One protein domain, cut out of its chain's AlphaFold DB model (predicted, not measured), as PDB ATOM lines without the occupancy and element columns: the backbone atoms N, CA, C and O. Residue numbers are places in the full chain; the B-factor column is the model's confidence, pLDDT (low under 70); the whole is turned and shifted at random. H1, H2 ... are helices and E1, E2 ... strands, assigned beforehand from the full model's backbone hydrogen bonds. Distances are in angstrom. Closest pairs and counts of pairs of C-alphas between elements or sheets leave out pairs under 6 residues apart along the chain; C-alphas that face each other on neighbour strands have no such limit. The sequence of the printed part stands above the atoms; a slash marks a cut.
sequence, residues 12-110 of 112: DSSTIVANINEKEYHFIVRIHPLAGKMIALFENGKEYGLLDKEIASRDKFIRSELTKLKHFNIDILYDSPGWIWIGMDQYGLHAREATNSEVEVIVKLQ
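This is residues 12 to 110 of the 112 residues of an uncharacterized protein of Bacillus cereus VD021 (UniProt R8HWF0). One strongly twisted sheet of six strands curls round the last helix, H4, and three short helices, H1, H2 and H3, gather at the far end of the model, past E5 and E6. Edge strand E1 lies at one end of the longest axis and the three short helices at the other, with E4 and E5 in the middle. The printed part has 99 residues, with six named strands and four named helices in the order E1 E2 E3 E4 H1 H2 H3 E5 E6 H4. The sheet runs E1 E2 E3 E4 E5 E6, antiparallel throughout, and the class is mixed, helices and strands. The whole is compact, with a radius of gyration of the C-alphas of 13.7 A, and its rounded outline spans 33 by 31 by 23 A.

The sheet begins with a meander, each strand the antiparallel neighbour of the one before: E1, residues 13 to 20, E2, residues 23 to 32, E3, residues 36 to 43, and E4, residues 46 to 52. In the hairpin of E1 and E2, N 16 and O 27 are 2.8 A apart, within hydrogen-bond range. In the hairpin of E2 and E3, N 30 and O 38 are 2.8 A apart. In the hairpin of E3 and E4, whose directions stand at 122 degrees, N 41 and O 48 are 2.9 A apart. The pairing of E4 is staggered: its residues 46 to 49 pair with E3, and its residues 49 to 52 pair with E5, residues 83 to 89, where N 49 and O 86 are 2.8 A apart. E5 forms a hairpin with edge strand E6, residues 92 to 97, where N 87 and O 94 are 2.9 A apart. From edge to edge the strands' lines turn by 145 degrees. H4, residues 100 to 110, is on one face of the sheet, which curls round it; helix and sheet make two layers. The closest C-alphas of H4 and E1 are those of Ile 20 and Ser 101, 6.9 A apart, and those of H4 and E3 are Lys 37 and Gln 110, 7.2 A apart. H1, residues 53 to 58, only grazes the sheet with its residues 53 to 56, and H2, residues 60 to 66, only grazes it with its residues 62 to 66. The closest C-alphas of H2 and E6 are those of Glu 65 and Leu 93, 6.3 A apart. H1 and H2 only just touch, with 3 pairs of C-alphas within 8 A, and only at the corner by their link; their closest C-alphas, of Ala 56 and Ile 62, are 6.0 A apart. H3, residues 76 to 79, only grazes the sheet with its residues 76 to 77, and touches H1 with the C-alphas of Lys 53 and Leu 77 at 5.1 A. H1, H2 and H3 are apart from H4. In H1, H2 and H4 every O i to N i+4 pair is within hydrogen-bond range, and H3 is too short for such a pair.

E1 begins at C-alpha 13, at (-31.885, 19.972, 15.144), and is 21.8 A long from first to last C-alpha. E2 is the longest strand at 28.6 A, and E3 measures 22.5 A. E5 measures 19.9 A, E4 19.0 A and E6 17.3 A. E5 begins at C-alpha 83, at (-9.662, 19.007, 22.539). H4 measures 15.3 A and ends at C-alpha 110, at (-19.785, 11.749, 13.907). H2 measures 10.0 A, H1 8.7 A and H3 5.1 A.

The two C-alphas farthest apart are those of Asp 12 and Asp 79, 37.8 A. The printed part has no cut. No link is long; that from H2 to H3, with 9 residues, is short and the others are tight. The mean pLDDT of the printed part is 90.7, and one residue, Asp 12, is under 70.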
ATOM      1  N   ASP A  12     -32.842  21.137  10.811       66.31
ATOM      2  CA  ASP A  12     -33.493  20.181  11.704       66.31
ATOM      3  C   ASP A  12     -32.492  19.774  12.788       66.31
ATOM      4  O   ASP A  12     -31.443  19.180  12.506       66.31
ATOM      5  N   SER A  13     -32.768  20.210  14.018       77.25
ATOM      6  CA  SER A  13     -31.885  19.972  15.144       77.25
ATOM      7  C   SER A  13     -32.455  18.846  15.976       77.25
ATOM      8  O   SER A  13     -33.586  18.945  16.453       77.25
ATOM      9  N   SER A  14     -31.669  17.801  16.180       86.12
ATOM     10  CA  SER A  14     -32.012  16.714  17.088       86.12
ATOM     11  C   SER A  14     -31.143  16.782  18.336       86.12
ATOM     12  O   SER A  14     -30.018  17.285  18.310       86.12
ATOM     13  N   THR A  15     -31.679  16.295  19.450       90.31
ATOM     14  CA  THR A  15     -30.935  16.182  20.703       90.31
ATOM     15  C   THR A  15     -30.598  14.720  20.945       90.31
ATOM     16  O   THR A  15     -31.475  13.861  20.886       90.31
ATOM     17  N   ILE A  16     -29.329  14.446  21.225       90.12
ATOM     18  CA  ILE A  16     -28.832  13.137  21.641       90.12
ATOM     19  C   ILE A  16     -28.431  13.236  23.106       90.12
ATOM     20  O   ILE A  16     -27.710  14.151  23.497       90.12
ATOM     21  N   VAL A  17     -28.880  12.276  23.907       91.50
ATOM     22  CA  VAL A  17     -28.480  12.148  25.308       91.50
ATOM     23  C   VAL A  17     -27.516  10.974  25.426       91.50
ATOM     24  O   VAL A  17     -27.826   9.872  24.970       91.50
ATOM     25  N   ALA A  18     -26.349  11.201  26.023       89.00
ATOM     26  CA  ALA A  18     -25.352  10.167  26.276       89.00
ATOM     27  C   ALA A  18     -25.002  10.116  27.762       89.00
ATOM     28  O   ALA A  18     -24.732  11.141  28.380       89.00
ATOM     29  N   ASN A  19     -24.955   8.912  28.328       91.31
ATOM     30  CA  ASN A  19     -24.487   8.692  29.692       91.31
ATOM     31  C   ASN A  19     -23.024   8.240  29.654       91.31
ATOM     32  O   ASN A  19     -22.717   7.176  29.118       91.31
ATOM     33  N   ILE A  20     -22.124   9.053  30.207       87.19
ATOM     34  CA  ILE A  20     -20.676   8.825  30.218       87.19
ATOM     35  C   ILE A  20     -20.196   8.928  31.663       87.19
ATOM     36  O   ILE A  20     -20.305   9.992  32.269       87.19
ATOM     37  N   ASN A  21     -19.640   7.843  32.207       87.25
ATOM     38  CA  ASN A  21     -19.132   7.792  33.586       87.25
ATOM     39  C   ASN A  21     -20.150   8.334  34.608       87.25
ATOM     40  O   ASN A  21     -19.826   9.214  35.399       87.25
ATOM     41  N   GLU A  22     -21.397   7.855  34.528       88.38
ATOM     42  CA  GLU A  22     -22.521   8.265  35.396       88.38
ATOM     43  C   GLU A  22     -22.964   9.734  35.256       88.38
ATOM     44  O   GLU A  22     -23.891  10.165  35.939       88.38
ATOM     45  N   LYS A  23     -22.361  10.501  34.339       90.12
ATOM     46  CA  LYS A  23     -22.805  11.847  33.977       90.12
ATOM     47  C   LYS A  23     -23.591  11.819  32.669       90.12
ATOM     48  O   LYS A  23     -23.153  11.250  31.670       90.12
ATOM     49  N   GLU A  24     -24.740  12.476  32.681       92.88
ATOM     50  CA  GLU A  24     -25.565  12.687  31.498       92.88
ATOM     51  C   GLU A  24     -25.050  13.896  30.700       92.88
ATOM     52  O   GLU A  24     -24.802  14.971  31.252       92.88
ATOM     53  N   TYR A  25     -24.895  13.714  29.393       93.00
ATOM     54  CA  TYR A  25     -24.467  14.727  28.438       93.00
ATOM     55  C   TYR A  25     -25.523  14.907  27.362       93.00
ATOM     56  O   TYR A  25     -26.064  13.937  26.833       93.00
ATOM     57  N   HIS A  26     -25.798  16.164  27.032       94.31
ATOM     58  CA  HIS A  26     -26.786  16.543  26.034       94.31
ATOM     59  C   HIS A  26     -26.051  17.115  24.836       94.31
ATOM     60  O   HIS A  26     -25.283  18.064  24.969       94.31
ATOM     61  N   PHE A  27     -26.283  16.547  23.662       93.31
ATOM     62  CA  PHE A  27     -25.675  16.989  22.418       93.31
ATOM     63  C   PHE A  27     -26.750  17.463  21.452       93.31
ATOM     64  O   PHE A  27     -27.761  16.793  21.258       93.31
ATOM     65  N   ILE A  28     -26.519  18.608  20.824       92.75
ATOM     66  CA  ILE A  28     -27.355  19.144  19.757       92.75
ATOM     67  C   ILE A  28     -26.690  18.790  18.434       92.75
ATOM     68  O   ILE A  28     -25.550  19.176  18.178       92.75
ATOM     69  N   VAL A  29     -27.413  18.070  17.587       90.69
ATOM     70  CA  VAL A  29     -26.981  17.697  16.243       90.69
ATOM     71  C   VAL A  29     -27.728  18.556  15.238       90.69
ATOM     72  O   VAL A  29     -28.950  18.648  15.289       90.69
ATOM     73  N   ARG A  30     -26.998  19.178  14.314       89.44
ATOM     74  CA  ARG A  30     -27.545  19.965  13.203       89.44
ATOM     75  C   ARG A  30     -26.952  19.462  11.900       89.44
ATOM     76  O   ARG A  30     -25.737  19.323  11.800       89.44
ATOM     77  N   ILE A  31     -27.784  19.228  10.892       87.12
ATOM     78  CA  ILE A  31     -27.317  18.824   9.562       87.12
ATOM     79  C   ILE A  31     -27.393  20.036   8.641       87.12
ATOM     80  O   ILE A  31     -28.473  20.455   8.242       87.12
ATOM     81  N   HIS A  32     -26.242  20.616   8.311       83.75
ATOM     82  CA  HIS A  32     -26.168  21.737   7.382       83.75
ATOM     83  C   HIS A  32     -25.864  21.238   5.959       83.75
ATOM     84  O   HIS A  32     -24.908  20.477   5.789       83.75
ATOM     85  N   PRO A  33     -26.576  21.713   4.918       80.50
ATOM     86  CA  PRO A  33     -26.395  21.234   3.544       80.50
ATOM     87  C   PRO A  33     -24.959  21.328   3.008       80.50
ATOM     88  O   PRO A  33     -24.563  20.520   2.178       80.50
ATOM     89  N   LEU A  34     -24.179  22.312   3.478       84.88
ATOM     90  CA  LEU A  34     -22.793  22.534   3.034       84.88
ATOM     91  C   LEU A  34     -21.734  22.073   4.040       84.88
ATOM     92  O   LEU A  34     -20.618  21.762   3.645       84.88
ATOM     93  N   ALA A  35     -22.062  22.084   5.334       79.81
ATOM     94  CA  ALA A  35     -21.093  21.826   6.404       79.81
ATOM     95  C   ALA A  35     -21.251  20.421   7.008       79.81
ATOM     96  O   ALA A  35     -20.473  20.030   7.870       79.81
ATOM     97  N   GLY A  36     -22.247  19.660   6.545       85.00
ATOM     98  CA  GLY A  36     -22.544  18.327   7.040       85.00
ATOM     99  C   GLY A  36     -23.117  18.337   8.455       85.00
ATOM    100  O   GLY A  36     -23.782  19.287   8.881       85.00
ATOM    101  N   LYS A  37     -22.883  17.235   9.170       86.75
ATOM    102  CA  LYS A  37     -23.338  17.011  10.543       86.75
ATOM    103  C   LYS A  37     -22.456  17.795  11.515       86.75
ATOM    104  O   LYS A  37     -21.273  17.509  11.665       86.75
ATOM    105  N   MET A  38     -23.047  18.763  12.200       88.62
ATOM    106  CA  MET A  38     -22.438  19.499  13.302       88.62
ATOM    107  C   MET A  38     -23.002  18.977  14.616       88.62
ATOM    108  O   MET A  38     -24.215  18.823  14.748       88.62
ATOM    109  N   ILE A  39     -22.128  18.724  15.585       92.00
ATOM    110  CA  ILE A  39     -22.506  18.256  16.919       92.00
ATOM    111  C   ILE A  39     -21.944  19.243  17.931       92.00
ATOM    112  O   ILE A  39     -20.746  19.527  17.921       92.00
ATOM    113  N   ALA A  40     -22.813  19.764  18.785       93.00
ATOM    114  CA  ALA A  40     -22.456  20.672  19.861       93.00
ATOM    115  C   ALA A  40     -22.846  20.061  21.204       93.00
ATOM    116  O   ALA A  40     -23.923  19.485  21.336       93.00
ATOM    117  N   LEU A  41     -21.993  20.208  22.212       95.19
ATOM    118  CA  LEU A  41     -22.363  19.926  23.592       95.19
ATOM    119  C   LEU A  41     -23.270  21.052  24.101       95.19
ATOM    120  O   LEU A  41     -22.958  22.227  23.919       95.19
ATOM    121  N   PHE A  42     -24.364  20.692  24.768       93.94
ATOM    122  CA  PHE A  42     -25.236  21.613  25.481       93.94
ATOM    123  C   PHE A  42     -25.102  21.393  26.988       93.94
ATOM    124  O   PHE A  42     -25.486  20.355  27.522       93.94
ATOM    125  N   GLU A  43     -24.537  22.373  27.688       92.62
ATOM    126  CA  GLU A  43     -24.271  22.298  29.127       92.62
ATOM    127  C   GLU A  43     -24.554  23.664  29.759       92.62
ATOM    128  O   GLU A  43     -24.118  24.692  29.251       92.62
ATOM    129  N   ASN A  44     -25.301  23.701  30.869       90.50
ATOM    130  CA  ASN A  44     -25.618  24.936  31.605       90.50
ATOM    131  C   ASN A  44     -26.233  26.061  30.745       90.50
ATOM    132  O   ASN A  44     -25.936  27.239  30.943       90.50
ATOM    133  N   GLY A  45     -27.082  25.707  29.774       89.81
ATOM    134  CA  GLY A  45     -27.713  26.672  28.868       89.81
ATOM    135  C   GLY A  45     -26.794  27.202  27.763       89.81
ATOM    136  O   GLY A  45     -27.158  28.162  27.087       89.81
ATOM    137  N   LYS A  46     -25.613  26.601  27.583       92.94
ATOM    138  CA  LYS A  46     -24.595  27.026  26.622       92.94
ATOM    139  C   LYS A  46     -24.296  25.929  25.617       92.94
ATOM    140  O   LYS A  46     -24.206  24.757  25.974       92.94
ATOM    141  N   GLU A  47     -24.096  26.339  24.370       94.19
ATOM    142  CA  GLU A  47     -23.620  25.469  23.300       94.19
ATOM    143  C   GLU A  47     -22.099  25.573  23.160       94.19
ATOM    144  O   GLU A  47     -21.525  26.667  23.222       94.19
ATOM    145  N   TYR A  48     -21.463  24.423  22.957       95.50
ATOM    146  CA  TYR A  48     -20.026  24.290  22.766       95.50
ATOM    147  C   TYR A  48     -19.739  23.444  21.525       95.50
ATOM    148  O   TYR A  48     -20.211  22.313  21.410       95.50
ATOM    149  N   GLY A  49     -18.922  23.972  20.621       94.19
ATOM    150  CA  GLY A  49     -18.259  23.191  19.585       94.19
ATOM    151  C   GLY A  49     -16.982  22.550  20.124       94.19
ATOM    152  O   GLY A  49     -16.328  23.103  21.012       94.19
ATOM    153  N   LEU A  50     -16.627  21.383  19.591       95.06
ATOM    154  CA  LEU A  50     -15.360  20.728  19.898       95.06
ATOM    155  C   LEU A  50     -14.268  21.290  18.979       95.06
ATOM    156  O   LEU A  50     -14.433  21.295  17.759       95.06
ATOM    157  N   LEU A  51     -13.163  21.760  19.554       94.81
ATOM    158  CA  LEU A  51     -12.044  22.341  18.816       94.81
ATOM    159  C   LEU A  51     -10.721  21.712  19.248       94.81
ATOM    160  O   LEU A  51     -10.471  21.528  20.438       94.81
ATOM    161  N   ASP A  52      -9.869  21.399  18.276       94.62
ATOM    162  CA  ASP A  52      -8.529  20.880  18.531       94.62
ATOM    163  C   ASP A  52      -7.660  21.963  19.200       94.62
ATOM    164  O   ASP A  52      -7.630  23.117  18.751       94.62
ATOM    165  N   LYS A  53      -6.948  21.600  20.274       95.19
ATOM    166  CA  LYS A  53      -6.042  22.507  20.995       95.19
ATOM    167  C   LYS A  53      -4.974  23.104  20.081       95.19
ATOM    168  O   LYS A  53      -4.660  24.286  20.213       95.19
ATOM    169  N   GLU A  54      -4.449  22.338  19.129       93.62
ATOM    170  CA  GLU A  54      -3.449  22.810  18.178       93.62
ATOM    171  C   GLU A  54      -4.020  23.923  17.291       93.62
ATOM    172  O   GLU A  54      -3.371  24.955  17.102       93.62
ATOM    173  N   ILE A  55      -5.263  23.774  16.822       93.25
ATOM    174  CA  ILE A  55      -5.960  24.817  16.056       93.25
ATOM    175  C   ILE A  55      -6.198  26.049  16.939       93.25
ATOM    176  O   ILE A  55      -5.841  27.164  16.550       93.25
ATOM    177  N   ALA A  56      -6.729  25.852  18.149       93.56
ATOM    178  CA  ALA A  56      -6.988  26.932  19.102       93.56
ATOM    179  C   ALA A  56      -5.715  27.720  19.469       93.56
ATOM    180  O   ALA A  56      -5.760  28.940  19.627       93.56
ATOM    181  N   SER A  57      -4.567  27.043  19.568       93.06
ATOM    182  CA  SER A  57      -3.276  27.647  19.922       93.06
ATOM    183  C   SER A  57      -2.702  28.561  18.826       93.06
ATOM    184  O   SER A  57      -1.991  29.538  19.117       93.06
ATOM    185  N   ARG A  58      -3.017  28.243  17.561       93.56
ATOM    186  CA  ARG A  58      -2.546  28.940  16.355       93.56
ATOM    187  C   ARG A  58      -3.447  30.115  15.984       93.56
ATOM    188  O   ARG A  58      -2.957  31.100  15.429       93.56
ATOM    189  N   ASP A  59      -4.734  30.039  16.309       94.31
ATOM    190  CA  ASP A  59      -5.685  31.108  16.028       94.31
ATOM    191  C   ASP A  59      -5.511  32.291  17.001       94.31
ATOM    192  O   ASP A  59      -5.690  32.190  18.217       94.31
ATOM    193  N   LYS A  60      -5.145  33.455  16.450       93.81
ATOM    194  CA  LYS A  60      -4.871  34.667  17.236       93.81
ATOM    195  C   LYS A  60      -6.115  35.193  17.956       93.81
ATOM    196  O   LYS A  60      -5.974  35.728  19.057       93.81
ATOM    197  N   PHE A  61      -7.291  35.092  17.337       91.88
ATOM    198  CA  PHE A  61      -8.540  35.573  17.919       91.88
ATOM    199  C   PHE A  61      -8.961  34.667  19.074       91.88
ATOM    200  O   PHE A  61      -9.122  35.152  20.190       91.88
ATOM    201  N   ILE A  62      -9.019  33.353  18.840       91.81
ATOM    202  CA  ILE A  62      -9.386  32.365  19.863       91.81
ATOM    203  C   ILE A  62      -8.458  32.480  21.065       91.81
ATOM    204  O   ILE A  62      -8.924  32.632  22.193       91.81
ATOM    205  N   ARG A  63      -7.141  32.510  20.835       93.06
ATOM    206  CA  ARG A  63      -6.166  32.677  21.913       93.06
ATOM    207  C   ARG A  63      -6.391  33.971  22.696       93.06
ATOM    208  O   ARG A  63      -6.324  33.959  23.920       93.06
ATOM    209  N   SER A  64      -6.666  35.078  22.003       92.69
ATOM    210  CA  SER A  64      -6.920  36.371  22.646       92.69
ATOM    211  C   SER A  64      -8.218  36.410  23.453       92.69
ATOM    212  O   SER A  64      -8.308  37.214  24.378       92.69
ATOM    213  N   GLU A  65      -9.233  35.628  23.095       92.88
ATOM    214  CA  GLU A  65     -10.458  35.526  23.892       92.88
ATOM    215  C   GLU A  65     -10.271  34.575  25.077       92.88
ATOM    216  O   GLU A  65     -10.702  34.888  26.187       92.88
ATOM    217  N   LEU A  66      -9.553  33.464  24.888       93.31
ATOM    218  CA  LEU A  66      -9.243  32.511  25.956       93.31
ATOM    219  C   LEU A  66      -8.417  33.147  27.084       93.31
ATOM    220  O   LEU A  66      -8.708  32.889  28.248       93.31
ATOM    221  N   THR A  67      -7.458  34.038  26.785       92.06
ATOM    222  CA  THR A  67      -6.683  34.755  27.825       92.06
ATOM    223  C   THR A  67      -7.536  35.645  28.729       92.06
ATOM    224  O   THR A  67      -7.106  35.993  29.828       92.06
ATOM    225  N   LYS A  68      -8.738  36.040  28.295       92.19
ATOM    226  CA  LYS A  68      -9.655  36.865  29.097       92.19
ATOM    227  C   LYS A  68     -10.456  36.031  30.099       92.19
ATOM    228  O   LYS A  68     -11.047  36.590  31.027       92.19
ATOM    229  N   LEU A  69     -10.490  34.709  29.933       91.88
ATOM    230  CA  LEU A  69     -11.258  33.810  30.783       91.88
ATOM    231  C   LEU A  69     -10.495  33.499  32.069       91.88
ATOM    232  O   LEU A  69      -9.600  32.663  32.095       91.88
ATOM    233  N   LYS A  70     -10.916  34.107  33.183       87.38
ATOM    234  CA  LYS A  70     -10.290  33.895  34.503       87.38
ATOM    235  C   LYS A  70     -10.252  32.432  34.964       87.38
ATOM    236  O   LYS A  70      -9.412  32.082  35.782       87.38
ATOM    237  N   HIS A  71     -11.183  31.606  34.489       85.50
ATOM    238  CA  HIS A  71     -11.324  30.203  34.893       85.50
ATOM    239  C   HIS A  71     -10.683  29.213  33.913       85.50
ATOM    240  O   HIS A  71     -10.726  28.012  34.162       85.50
ATOM    241  N   PHE A  72     -10.115  29.694  32.806       90.88
ATOM    242  CA  PHE A  72      -9.487  28.846  31.806       90.88
ATOM    243  C   PHE A  72      -7.970  28.984  31.908       90.88
ATOM    244  O   PHE A  72      -7.424  30.069  31.713       90.88
ATOM    245  N   ASN A  73      -7.284  27.887  32.217       90.94
ATOM    246  CA  ASN A  73      -5.831  27.867  32.155       90.94
ATOM    247  C   ASN A  73      -5.405  27.777  30.684       90.94
ATOM    248  O   ASN A  73      -5.630  26.753  30.052       90.94
ATOM    249  N   ILE A  74      -4.811  28.835  30.130       91.75
ATOM    250  CA  ILE A  74      -4.411  28.853  28.719       91.75
ATOM    251  C   ILE A  74      -3.235  27.919  28.409       91.75
ATOM    252  O   ILE A  74      -3.101  27.473  27.269       91.75
ATOM    253  N   ASP A  75      -2.425  27.581  29.412       91.31
ATOM    254  CA  ASP A  75      -1.254  26.719  29.235       91.31
ATOM    255  C   ASP A  75      -1.659  25.308  28.776       91.31
ATOM    256  O   ASP A  75      -0.940  24.674  28.003       91.31
ATOM    257  N   ILE A  76      -2.894  24.879  29.085       90.06
ATOM    258  CA  ILE A  76      -3.431  23.578  28.656       90.06
ATOM    259  C   ILE A  76      -3.486  23.414  27.134       90.06
ATOM    260  O   ILE A  76      -3.614  22.285  26.662       90.06
ATOM    261  N   LEU A  77      -3.451  24.514  26.367       91.00
ATOM    262  CA  LEU A  77      -3.394  24.479  24.902       91.00
ATOM    263  C   LEU A  77      -2.041  23.976  24.382       91.00
ATOM    264  O   LEU A  77      -1.957  23.553  23.232       91.00
ATOM    265  N   TYR A  78      -0.996  24.058  25.206       90.38
ATOM    266  CA  TYR A  78       0.387  23.757  24.844       90.38
ATOM    267  C   TYR A  78       0.941  22.531  25.582       90.38
ATOM    268  O   TYR A  78       1.866  21.899  25.077       90.38
ATOM    269  N   ASP A  79       0.367  22.179  26.738       88.50
ATOM    270  CA  ASP A  79       0.842  21.077  27.586       88.50
ATOM    271  C   ASP A  79       0.706  19.695  26.929       88.50
ATOM    272  O   ASP A  79       1.578  18.835  27.076       88.50
ATOM    273  N   SER A  80      -0.399  19.453  26.218       87.25
ATOM    274  CA  SER A  80      -0.682  18.164  25.586       87.25
ATOM    275  C   SER A  80      -1.650  18.287  24.404       87.25
ATOM    276  O   SER A  80      -2.521  19.166  24.406       87.25
ATOM    277  N   PRO A  81      -1.552  17.385  23.405       90.81
ATOM    278  CA  PRO A  81      -2.585  17.242  22.387       90.81
ATOM    279  C   PRO A  81      -3.936  16.930  23.028       90.81
ATOM    280  O   PRO A  81      -4.017  16.203  24.019       90.81
ATOM    281  N   GLY A  82      -5.009  17.452  22.451       94.00
ATOM    282  CA  GLY A  82      -6.349  17.224  22.966       94.00
ATOM    283  C   GLY A  82      -7.355  18.203  22.395       94.00
ATOM    284  O   GLY A  82      -7.073  18.938  21.450       94.00
ATOM    285  N   TRP A  83      -8.530  18.225  23.011       96.25
ATOM    286  CA  TRP A  83      -9.662  19.007  22.539       96.25
ATOM    287  C   TRP A  83     -10.169  19.939  23.633       96.25
ATOM    288  O   TRP A  83     -10.072  19.651  24.828       96.25
ATOM    289  N   ILE A  84     -10.730  21.064  23.213       95.81
ATOM    290  CA  ILE A  84     -11.441  21.994  24.077       95.81
ATOM    291  C   ILE A  84     -12.880  22.124  23.602       95.81
ATOM    292  O   ILE A  84     -13.170  22.146  22.406       95.81
ATOM    293  N   TRP A  85     -13.782  22.250  24.563       96.00
ATOM    294  CA  TRP A  85     -15.122  22.743  24.323       96.00
ATOM    295  C   TRP A  85     -15.065  24.257  24.273       96.00
ATOM    296  O   TRP A  85     -14.623  24.876  25.239       96.00
ATOM    297  N   ILE A  86     -15.514  24.850  23.172       95.44
ATOM    298  CA  ILE A  86     -15.517  26.296  22.970       95.44
ATOM    299  C   ILE A  86     -16.874  26.752  22.450       95.44
ATOM    300  O   ILE A  86     -17.463  26.134  21.568       95.44
ATOM    301  N   GLY A  87     -17.381  27.849  22.986       94.31
ATOM    302  CA  GLY A  87     -18.580  28.489  22.471       94.31
ATOM    303  C   GLY A  87     -18.557  29.981  22.737       94.31
ATOM    304  O   GLY A  87     -17.677  30.495  23.430       94.31
ATOM    305  N   MET A  88     -19.506  30.684  22.135       92.44
ATOM    306  CA  MET A  88     -19.603  32.130  22.232       92.44
ATOM    307  C   MET A  88     -21.067  32.524  22.359       92.44
ATOM    308  O   MET A  88     -21.911  32.054  21.598       92.44
ATOM    309  N   ASP A  89     -21.355  33.384  23.325       89.56
ATOM    310  CA  ASP A  89     -22.661  34.001  23.506       89.56
ATOM    311  C   ASP A  89     -22.515  35.532  23.603       89.56
ATOM    312  O   ASP A  89     -21.444  36.096  23.358       89.56
ATOM    313  N   GLN A  90     -23.601  36.230  23.936       88.00
ATOM    314  CA  GLN A  90     -23.607  37.693  24.063       88.00
ATOM    315  C   GLN A  90     -22.677  38.239  25.166       88.00
ATOM    316  O   GLN A  90     -22.362  39.427  25.163       88.00
ATOM    317  N   TYR A  91     -22.253  37.398  26.111       85.25
ATOM    318  CA  TYR A  91     -21.341  37.744  27.201       85.25
ATOM    319  C   TYR A  91     -19.877  37.425  26.871       85.25
ATOM    320  O   TYR A  91     -18.985  37.813  27.629       85.25
ATOM    321  N   GLY A  92     -19.619  36.768  25.739       87.06
ATOM    322  CA  GLY A  92     -18.285  36.488  25.225       87.06
ATOM    323  C   GLY A  92     -18.013  34.999  25.047       87.06
ATOM    324  O   GLY A  92     -18.922  34.181  24.912       87.06
ATOM    325  N   LEU A  93     -16.726  34.662  24.998       92.94
ATOM    326  CA  LEU A  93     -16.267  33.290  24.843       92.94
ATOM    327  C   LEU A  93     -16.458  32.506  26.150       92.94
ATOM    328  O   LEU A  93     -16.233  33.021  27.244       92.94
ATOM    329  N   HIS A  94     -16.785  31.227  26.046       92.75
ATOM    330  CA  HIS A  94     -16.635  30.263  27.129       92.75
ATOM    331  C   HIS A  94     -15.881  29.048  26.626       92.75
ATOM    332  O   HIS A  94     -16.061  28.614  25.488       92.75
ATOM    333  N   ALA A  95     -15.039  28.492  27.487       94.62
ATOM    334  CA  ALA A  95     -14.280  27.308  27.149       94.62
ATOM    335  C   ALA A  95     -13.984  26.445  28.371       94.62
ATOM    336  O   ALA A  95     -13.878  26.949  29.491       94.62
ATOM    337  N   ARG A  96     -13.826  25.146  28.131       94.00
ATOM    338  CA  ARG A  96     -13.248  24.193  29.080       94.00
ATOM    339  C   ARG A  96     -12.545  23.072  28.334       94.00
ATOM    340  O   ARG A  96     -12.806  22.841  27.156       94.00
ATOM    341  N   GLU A  97     -11.674  22.363  29.029       94.12
ATOM    342  CA  GLU A  97     -11.074  21.154  28.482       94.12
ATOM    343  C   GLU A  97     -12.144  20.075  28.246       94.12
ATOM    344  O   GLU A  97     -13.084  19.923  29.039       94.12
ATOM    345  N   ALA A  98     -12.018  19.363  27.127       94.44
ATOM    346  CA  ALA A  98     -12.816  18.180  26.858       94.44
ATOM    347  C   ALA A  98     -12.150  16.964  27.505       94.44
ATOM    348  O   ALA A  98     -10.936  16.779  27.422       94.44
ATOM    349  N   THR A  99     -12.948  16.112  28.134       93.31
ATOM    350  CA  THR A  99     -12.458  14.830  28.648       93.31
ATOM    351  C   THR A  99     -12.323  13.818  27.511       93.31
ATOM    352  O   THR A  99     -13.068  13.870  26.532       93.31
ATOM    353  N   ASN A 100     -11.426  12.840  27.657       91.62
ATOM    354  CA  ASN A 100     -11.252  11.787  26.647       91.62
ATOM    355  C   ASN A 100     -12.564  11.046  26.347       91.62
ATOM    356  O   ASN A 100     -12.883  10.808  25.187       91.62
ATOM    357  N   SER A 101     -13.364  10.747  27.375       91.00
ATOM    358  CA  SER A 101     -14.642  10.054  27.194       91.00
ATOM    359  C   SER A 101     -15.677  10.898  26.435       91.00
ATOM    360  O   SER A 101     -16.440  10.352  25.643       91.00
ATOM    361  N   GLU A 102     -15.694  12.224  26.625       92.88
ATOM    362  CA  GLU A 102     -16.537  13.127  25.823       92.88
ATOM    363  C   GLU A 102     -16.113  13.120  24.349       92.88
ATOM    364  O   GLU A 102     -16.964  13.031  23.463       92.88
ATOM    365  N   VAL A 103     -14.804  13.173  24.083       92.50
ATOM    366  CA  VAL A 103     -14.257  13.130  22.718       92.50
ATOM    367  C   VAL A 103     -14.604  11.806  22.038       92.50
ATOM    368  O   VAL A 103     -15.079  11.810  20.905       92.50
ATOM    369  N   GLU A 104     -14.440  10.674  22.726       91.38
ATOM    370  CA  GLU A 104     -14.791   9.352  22.192       91.38
ATOM    371  C   GLU A 104     -16.265   9.249  21.793       91.38
ATOM    372  O   GLU A 104     -16.586   8.668  20.754       91.38
ATOM    373  N   VAL A 105     -17.173   9.809  22.599       90.62
ATOM    374  CA  VAL A 105     -18.601   9.827  22.264       90.62
ATOM    375  C   VAL A 105     -18.863  10.687  21.039       90.62
ATOM    376  O   VAL A 105     -19.573  10.242  20.144       90.62
ATOM    377  N   ILE A 106     -18.257  11.869  20.940       89.88
ATOM    378  CA  ILE A 106     -18.415  12.721  19.755       89.88
ATOM    379  C   ILE A 106     -17.901  12.041  18.492       89.88
ATOM    380  O   ILE A 106     -18.591  12.068  17.478       89.88
ATOM    381  N   VAL A 107     -16.730  11.406  18.546       88.00
ATOM    382  CA  VAL A 107     -16.161  10.695  17.393       88.00
ATOM    383  C   VAL A 107     -17.099   9.581  16.925       88.00
ATOM    384  O   VAL A 107     -17.332   9.450  15.725       88.00
ATOM    385  N   LYS A 108     -17.702   8.825  17.854       87.62
ATOM    386  CA  LYS A 108     -18.729   7.823  17.519       87.62
ATOM    387  C   LYS A 108     -19.954   8.474  16.879       87.62
ATOM    388  O   LYS A 108     -20.358   8.076  15.795       87.62
ATOM    389  N   LEU A 109     -20.474   9.539  17.489       84.94
ATOM    390  CA  LEU A 109     -21.631  10.264  16.969       84.94
ATOM    391  C   LEU A 109     -21.373  10.932  15.611       84.94
ATOM    392  O   LEU A 109     -22.331  11.214  14.904       84.94
ATOM    393  N   GLN A 110     -20.130  11.231  15.237       81.38
ATOM    394  CA  GLN A 110     -19.785  11.749  13.907       81.38
ATOM    395  C   GLN A 110     -19.662  10.645  12.849       81.38
ATOM    396  O   GLN A 110     -19.860  10.932  11.670       81.38
TER     397      GLN A 110